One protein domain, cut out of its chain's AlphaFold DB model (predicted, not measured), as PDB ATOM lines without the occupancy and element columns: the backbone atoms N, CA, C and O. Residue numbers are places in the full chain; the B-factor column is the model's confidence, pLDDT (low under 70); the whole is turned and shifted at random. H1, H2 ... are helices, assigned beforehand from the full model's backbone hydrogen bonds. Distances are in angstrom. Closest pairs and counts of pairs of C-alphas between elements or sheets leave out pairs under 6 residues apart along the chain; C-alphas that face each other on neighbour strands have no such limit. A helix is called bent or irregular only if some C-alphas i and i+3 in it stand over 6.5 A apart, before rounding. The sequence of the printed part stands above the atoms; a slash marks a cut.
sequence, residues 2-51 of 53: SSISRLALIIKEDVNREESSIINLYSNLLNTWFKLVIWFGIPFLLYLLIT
ATOM      1  N   SER A   2      35.668  -6.127  48.404       80.00
ATOM      2  CA  SER A   2      34.417  -5.438  48.067       80.00
ATOM      3  C   SER A   2      34.531  -4.765  46.692       80.00
ATOM      4  O   SER A   2      35.631  -4.467  46.218       80.00
ATOM      5  N   SER A   3      33.393  -4.523  46.043       81.81
ATOM      6  CA  SER A   3      33.313  -3.827  44.751       81.81
ATOM      7  C   SER A   3      33.972  -2.441  44.788       81.81
ATOM      8  O   SER A   3      34.651  -2.054  43.841       81.81
ATOM      9  N   ILE A   4      33.849  -1.742  45.918       86.19
ATOM     10  CA  ILE A   4      34.428  -0.413  46.153       86.19
ATOM     11  C   ILE A   4      35.959  -0.473  46.176       86.19
ATOM     12  O   ILE A   4      36.617   0.337  45.527       86.19
ATOM     13  N   SER A   5      36.543  -1.463  46.858       87.81
ATOM     14  CA  SER A   5      38.002  -1.629  46.890       87.81
ATOM     15  C   SER A   5      38.584  -1.909  45.502       87.81
ATOM     16  O   SER A   5      39.698  -1.488  45.201       87.81
ATOM     17  N   ARG A   6      37.826  -2.596  44.638       88.81
ATOM     18  CA  ARG A   6      38.238  -2.885  43.258       88.81
ATOM     19  C   ARG A   6      38.190  -1.633  42.376       88.81
ATOM     20  O   ARG A   6      39.124  -1.394  41.622       88.81
ATOM     21  N   LEU A   7      37.148  -0.816  42.523       87.69
ATOM     22  CA  LEU A   7      37.025   0.487  41.859       87.69
ATOM     23  C   LEU A   7      38.150   1.446  42.262       87.69
ATOM     24  O   LEU A   7      38.762   2.069  41.400       87.69
ATOM     25  N   ALA A   8      38.469   1.517  43.556       87.56
ATOM     26  CA  ALA A   8      39.550   2.362  44.056       87.56
ATOM     27  C   ALA A   8      40.920   1.972  43.469       87.56
ATOM     28  O   ALA A   8      41.715   2.849  43.136       87.56
ATOM     29  N   LEU A   9      41.185   0.672  43.297       89.88
ATOM     30  CA  LEU A   9      42.408   0.186  42.650       89.88
ATOM     31  C   LEU A   9      42.483   0.584  41.175       89.88
ATOM     32  O   LEU A   9      43.522   1.074  40.747       89.88
ATOM     33  N   ILE A  10      41.383   0.440  40.430       88.25
ATOM     34  CA  ILE A  10      41.321   0.807  39.006       88.25
ATOM     35  C   ILE A  10      41.564   2.309  38.821       88.25
ATOM     36  O   ILE A  10      42.349   2.702  37.966       88.25
ATOM     37  N   ILE A  11      40.942   3.150  39.653       87.94
ATOM     38  CA  ILE A  11      41.141   4.606  39.605       87.94
ATOM     39  C   ILE A  11      42.590   4.960  39.952       87.94
ATOM     40  O   ILE A  11      43.212   5.761  39.260       87.94
ATOM     41  N   LYS A  12      43.153   4.348  41.003       90.00
ATOM     42  CA  LYS A  12      44.552   4.568  41.394       90.00
ATOM     43  C   LYS A  12      45.521   4.170  40.279       90.00
ATOM     44  O   LYS A  12      46.511   4.865  40.066       90.00
ATOM     45  N   GLU A  13      45.277   3.047  39.614       90.56
ATOM     46  CA  GLU A  13      46.104   2.607  38.491       90.56
ATOM     47  C   GLU A  13      45.965   3.531  37.285       90.56
ATOM     48  O   GLU A  13      46.980   3.852  36.681       90.56
ATOM     49  N   ASP A  14      44.756   3.986  36.954       89.38
ATOM     50  CA  ASP A  14      44.543   4.880  35.813       89.38
ATOM     51  C   ASP A  14      45.208   6.247  36.018       89.38
ATOM     52  O   ASP A  14      45.894   6.722  35.124       89.38
ATOM     53  N   VAL A  15      45.083   6.848  37.207       88.62
ATOM     54  CA  VAL A  15      45.649   8.179  37.505       88.62
ATOM     55  C   VAL A  15      47.181   8.199  37.463       88.62
ATOM     56  O   VAL A  15      47.769   9.228  37.146       88.62
ATOM     57  N   ASN A  16      47.842   7.081  37.776       90.62
ATOM     58  CA  ASN A  16      49.307   6.990  37.750       90.62
ATOM     59  C   ASN A  16      49.878   6.614  36.374       90.62
ATOM     60  O   ASN A  16      51.097   6.535  36.229       90.62
ATOM     61  N   ARG A  17      49.033   6.343  35.371       89.94
ATOM     62  CA  ARG A  17      49.489   6.090  34.000       89.94
ATOM     63  C   ARG A  17      49.711   7.409  33.273       89.94
ATOM     64  O   ARG A  17      48.934   8.346  33.425       89.94
ATOM     65  N   GLU A  18      50.740   7.447  32.432       77.44
ATOM     66  CA  GLU A  18      51.034   8.609  31.581       77.44
ATOM     67  C   GLU A  18      49.855   8.938  30.648       77.44
ATOM     68  O   GLU A  18      49.495  10.100  30.485       77.44
ATOM     69  N   GLU A  19      49.177   7.914  30.122       83.88
ATOM     70  CA  GLU A  19      47.947   8.040  29.331       83.88
ATOM     71  C   GLU A  19      46.683   7.852  30.194       83.88
ATOM     72  O   GLU A  19      45.813   7.035  29.884       83.88
ATOM     73  N   SER A  20      46.571   8.574  31.313       87.00
ATOM     74  CA  SER A  20      45.389   8.478  32.181       87.00
ATOM     75  C   SER A  20      44.115   8.930  31.459       87.00
ATOM     76  O   SER A  20      43.973  10.087  31.041       87.00
ATOM     77  N   SER A  21      43.137   8.025  31.370       88.19
ATOM     78  CA  SER A  21      41.830   8.322  30.782       88.19
ATOM     79  C   SER A  21      41.048   9.316  31.643       88.19
ATOM     80  O   SER A  21      40.430  10.245  31.117       88.19
ATOM     81  N   ILE A  22      41.122   9.174  32.971       89.75
ATOM     82  CA  ILE A  22      40.438  10.053  33.924       89.75
ATOM     83  C   ILE A  22      40.989  11.480  33.836       89.75
ATOM     84  O   ILE A  22      40.204  12.431  33.778       89.75
ATOM     85  N   ILE A  23      42.314  11.646  33.778       89.94
ATOM     86  CA  ILE A  23      42.934  12.973  33.651       89.94
ATOM     87  C   ILE A  23      42.535  13.623  32.320       89.94
ATOM     88  O   ILE A  23      42.141  14.791  32.302       89.94
ATOM     89  N   ASN A  24      42.552  12.869  31.218       93.06
ATOM     90  CA  ASN A  24      42.138  13.377  29.907       93.06
ATOM     91  C   ASN A  24      40.659  13.788  29.870       93.06
ATOM     92  O   ASN A  24      40.322  14.839  29.320       93.06
ATOM     93  N   LEU A  25      39.769  13.006  30.488       92.25
ATOM     94  CA  LEU A  25      38.349  13.349  30.606       92.25
ATOM     95  C   LEU A  25      38.145  14.646  31.392       92.25
ATOM     96  O   LEU A  25      37.430  15.535  30.925       92.25
ATOM     97  N   TYR A  26      38.796  14.782  32.549       93.56
ATOM     98  CA  TYR A  26      38.722  16.005  33.351       93.56
ATOM     99  C   TYR A  26      39.282  17.216  32.605       93.56
ATOM    100  O   TYR A  26      38.660  18.277  32.611       93.56
ATOM    101  N   SER A  27      40.414  17.058  31.919       94.81
ATOM    102  CA  SER A  27      41.019  18.114  31.104       94.81
ATOM    103  C   SER A  27      40.066  18.588  30.002       94.81
ATOM    104  O   SER A  27      39.796  19.783  29.873       94.81
ATOM    105  N   ASN A  28      39.468  17.654  29.258       96.50
ATOM    106  CA  ASN A  28      38.505  17.972  28.202       96.50
ATOM    107  C   ASN A  28      37.244  18.651  28.748       96.50
ATOM    108  O   ASN A  28      36.741  19.603  28.142       96.50
ATOM    109  N   LEU A  29      36.751  18.192  29.898       96.88
ATOM    110  CA  LEU A  29      35.600  18.784  30.566       96.88
ATOM    111  C   LEU A  29      35.898  20.227  30.990       96.88
ATOM    112  O   LEU A  29      35.144  21.132  30.637       96.88
ATOM    113  N   LEU A  30      37.017  20.463  31.677       96.62
ATOM    114  CA  LEU A  30      37.423  21.799  32.120       96.62
ATOM    115  C   LEU A  30      37.669  22.743  30.940       96.62
ATOM    116  O   LEU A  30      37.223  23.888  30.969       96.62
ATOM    117  N   ASN A  31      38.311  22.263  29.876       97.56
ATOM    118  CA  ASN A  31      38.549  23.053  28.670       97.56
ATOM    119  C   ASN A  31      37.231  23.440  27.978       97.56
ATOM    120  O   ASN A  31      37.053  24.576  27.540       97.56
ATOM    121  N   THR A  32      36.273  22.513  27.918       97.69
ATOM    122  CA  THR A  32      34.932  22.790  27.384       97.69
ATOM    123  C   THR A  32      34.216  23.844  28.223       97.69
ATOM    124  O   THR A  32      33.719  24.826  27.676       97.69
ATOM    125  N   TRP A  33      34.218  23.690  29.548       97.50
ATOM    126  CA  TRP A  33      33.624  24.665  30.464       97.50
ATOM    127  C   TRP A  33      34.245  26.050  30.325       97.50
ATOM    128  O   TRP A  33      33.523  27.040  30.220       97.50
ATOM    129  N   PHE A  34      35.572  26.124  30.254       96.75
ATOM    130  CA  PHE A  34      36.285  27.379  30.051       96.75
ATOM    131  C   PHE A  34      35.874  28.066  28.743       96.75
ATOM    132  O   PHE A  34      35.560  29.258  28.736       96.75
ATOM    133  N   LYS A  35      35.789  27.308  27.643       97.31
ATOM    134  CA  LYS A  35      35.335  27.833  26.347       97.31
ATOM    135  C   LYS A  35      33.902  28.352  26.401       97.31
ATOM    136  O   LYS A  35      33.643  29.410  25.839       97.31
ATOM    137  N   LEU A  36      32.992  27.657  27.085       97.88
ATOM    138  CA  LEU A  36      31.610  28.120  27.256       97.88
ATOM    139  C   LEU A  36      31.560  29.425  28.051       97.88
ATOM    140  O   LEU A  36      30.889  30.367  27.640       97.88
ATOM    141  N   VAL A  37      32.313  29.515  29.150       97.38
ATOM    142  CA  VAL A  37      32.383  30.737  29.962       97.38
ATOM    143  C   VAL A  37      32.904  31.912  29.143       97.38
ATOM    144  O   VAL A  37      32.333  32.991  29.225       97.38
ATOM    145  N   ILE A  38      33.933  31.721  28.317       97.25
ATOM    146  CA  ILE A  38      34.414  32.776  27.414       97.25
ATOM    147  C   ILE A  38      33.351  33.131  26.373       97.25
ATOM    148  O   ILE A  38      33.071  34.313  26.168       97.25
ATOM    149  N   TRP A  39      32.748  32.119  25.741       96.81
ATOM    150  CA  TRP A  39      31.751  32.309  24.689       96.81
ATOM    151  C   TRP A  39      30.577  33.139  25.189       96.81
ATOM    152  O   TRP A  39      30.171  34.062  24.500       96.81
ATOM    153  N   PHE A  40      30.036  32.847  26.371       96.94
ATOM    154  CA  PHE A  40      28.889  33.579  26.914       96.94
ATOM    155  C   PHE A  40      29.291  34.821  27.712       96.94
ATOM    156  O   PHE A  40      28.587  35.830  27.682       96.94
ATOM    157  N   GLY A  41      30.432  34.774  28.395       96.38
ATOM    158  CA  GLY A  41      30.919  35.846  29.255       96.38
ATOM    159  C   GLY A  41      31.304  37.096  28.474       96.38
ATOM    160  O   GLY A  41      30.922  38.190  28.877       96.38
ATOM    161  N   ILE A  42      31.996  36.965  27.337       95.69
ATOM    162  CA  ILE A  42      32.397  38.135  26.539       95.69
ATOM    163  C   ILE A  42      31.173  38.887  25.976       95.69
ATOM    164  O   ILE A  42      31.069  40.089  26.223       95.69
ATOM    165  N   PRO A  43      30.209  38.242  25.283       96.69
ATOM    166  CA  PRO A  43      28.985  38.903  24.837       96.69
ATOM    167  C   PRO A  43      28.183  39.517  25.979       96.69
ATOM    168  O   PRO A  43      27.646  40.609  25.819       96.69
ATOM    169  N   PHE A  44      28.124  38.855  27.137       96.38
ATOM    170  CA  PHE A  44      27.446  39.400  28.308       96.38
ATOM    171  C   PHE A  44      28.119  40.679  28.820       96.38
ATOM    172  O   PHE A  44      27.440  41.673  29.065       96.38
ATOM    173  N   LEU A  45      29.451  40.697  28.921       96.06
ATOM    174  CA  LEU A  45      30.197  41.895  29.311       96.06
ATOM    175  C   LEU A  45      30.017  43.036  28.301       96.06
ATOM    176  O   LEU A  45      29.827  44.178  28.709       96.06
ATOM    177  N   LEU A  46      30.019  42.735  26.998       96.44
ATOM    178  CA  LEU A  46      29.736  43.723  25.952       96.44
ATOM    179  C   LEU A  46      28.315  44.280  26.061       96.44
ATOM    180  O   LEU A  46      28.123  45.490  25.961       96.44
ATOM    181  N   TYR A  47      27.331  43.415  26.305       96.56
ATOM    182  CA  TYR A  47      25.951  43.830  26.534       96.56
ATOM    183  C   TYR A  47      25.846  44.783  27.728       96.56
ATOM    184  O   TYR A  47      25.203  45.827  27.616       96.56
ATOM    185  N   LEU A  48      26.506  44.466  28.847       96.25
ATOM    186  CA  LEU A  48      26.531  45.350  30.009       96.25
ATOM    187  C   LEU A  48      27.192  46.690  29.680       96.25
ATOM    188  O   LEU A  48      26.630  47.730  30.002       96.25
ATOM    189  N   LEU A  49      28.338  46.685  28.999       95.94
ATOM    190  CA  LEU A  49      29.011  47.923  28.607       95.94
ATOM    191  C   LEU A  49      28.121  48.807  27.733       95.94
ATOM    192  O   LEU A  49      28.036  49.991  27.997       95.94
ATOM    193  N   ILE A  50      27.428  48.254  26.735       96.62
ATOM    194  CA  ILE A  50      26.540  49.043  25.862       96.62
ATOM    195  C   ILE A  50      25.293  49.529  26.608       96.62
ATOM    196  O   ILE A  50      24.791  50.610  26.328       96.62
ATOM    197  N   THR A  51      24.757  48.723  27.524       95.94
ATOM    198  CA  THR A  51      23.506  49.049  28.226       95.94
ATOM    199  C   THR A  51      23.709  50.109  29.310       95.94
ATOM    200  O   THR A  51      22.779  50.852  29.612       95.94
TER     201      THR A  51
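Overview. This is residues 2 to 51 of the 53 residues of an uncharacterized protein of Cytobacillus oceanisediminis (UniProt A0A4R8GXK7). Two helices meet near their ends as an L: a short arm, H1, then a long straight arm, H2, joined at the corner by a tight loop. H2 makes the longest axis, and the far parts of both arms, residues 2 to 10 and 25 to 51, stick out free. The printed part has 50 residues with two named helices, H1 then H2, and no named strand; the class is all helix. It is extended, with a radius of gyration of the C-alphas of 18.7 A and spans of 59 by 24 by 9 A.

Along the chain. Find C-alpha 3 at (33.313, -3.827, 44.751); from there H1, residues 3 to 15, runs 18.7 A. Then find C-alpha 21 at (41.830, 8.322, 30.782), where H2, residues 21 to 51, begins; it runs 44.7 A to C-alpha 51 at (23.506, 49.049, 28.226). H2 is neither bent nor irregular, but only just: C-alphas 39 and 42 are 6.1 A apart.

Arrangement. Look at residues 11 to 15 of H1 and 21 to 23 of H2, with which alone the helices touch; their closest C-alphas, those of Val 15 and Ile 22, are 6.6 A apart. Their lines are about perpendicular, at 73 degrees. In H1 every O i to N i+4 pair is within hydrogen-bond range, in H2 26 of 27.

Size, cuts and confidence. The C-alphas farthest apart, those of Ser 2 and Ile 50, are 59.4 A apart. The printed part has no cut, and the link from H1 to H2 is tight. The mean pLDDT of the printed part is 92.3, and no printed residue is under 70.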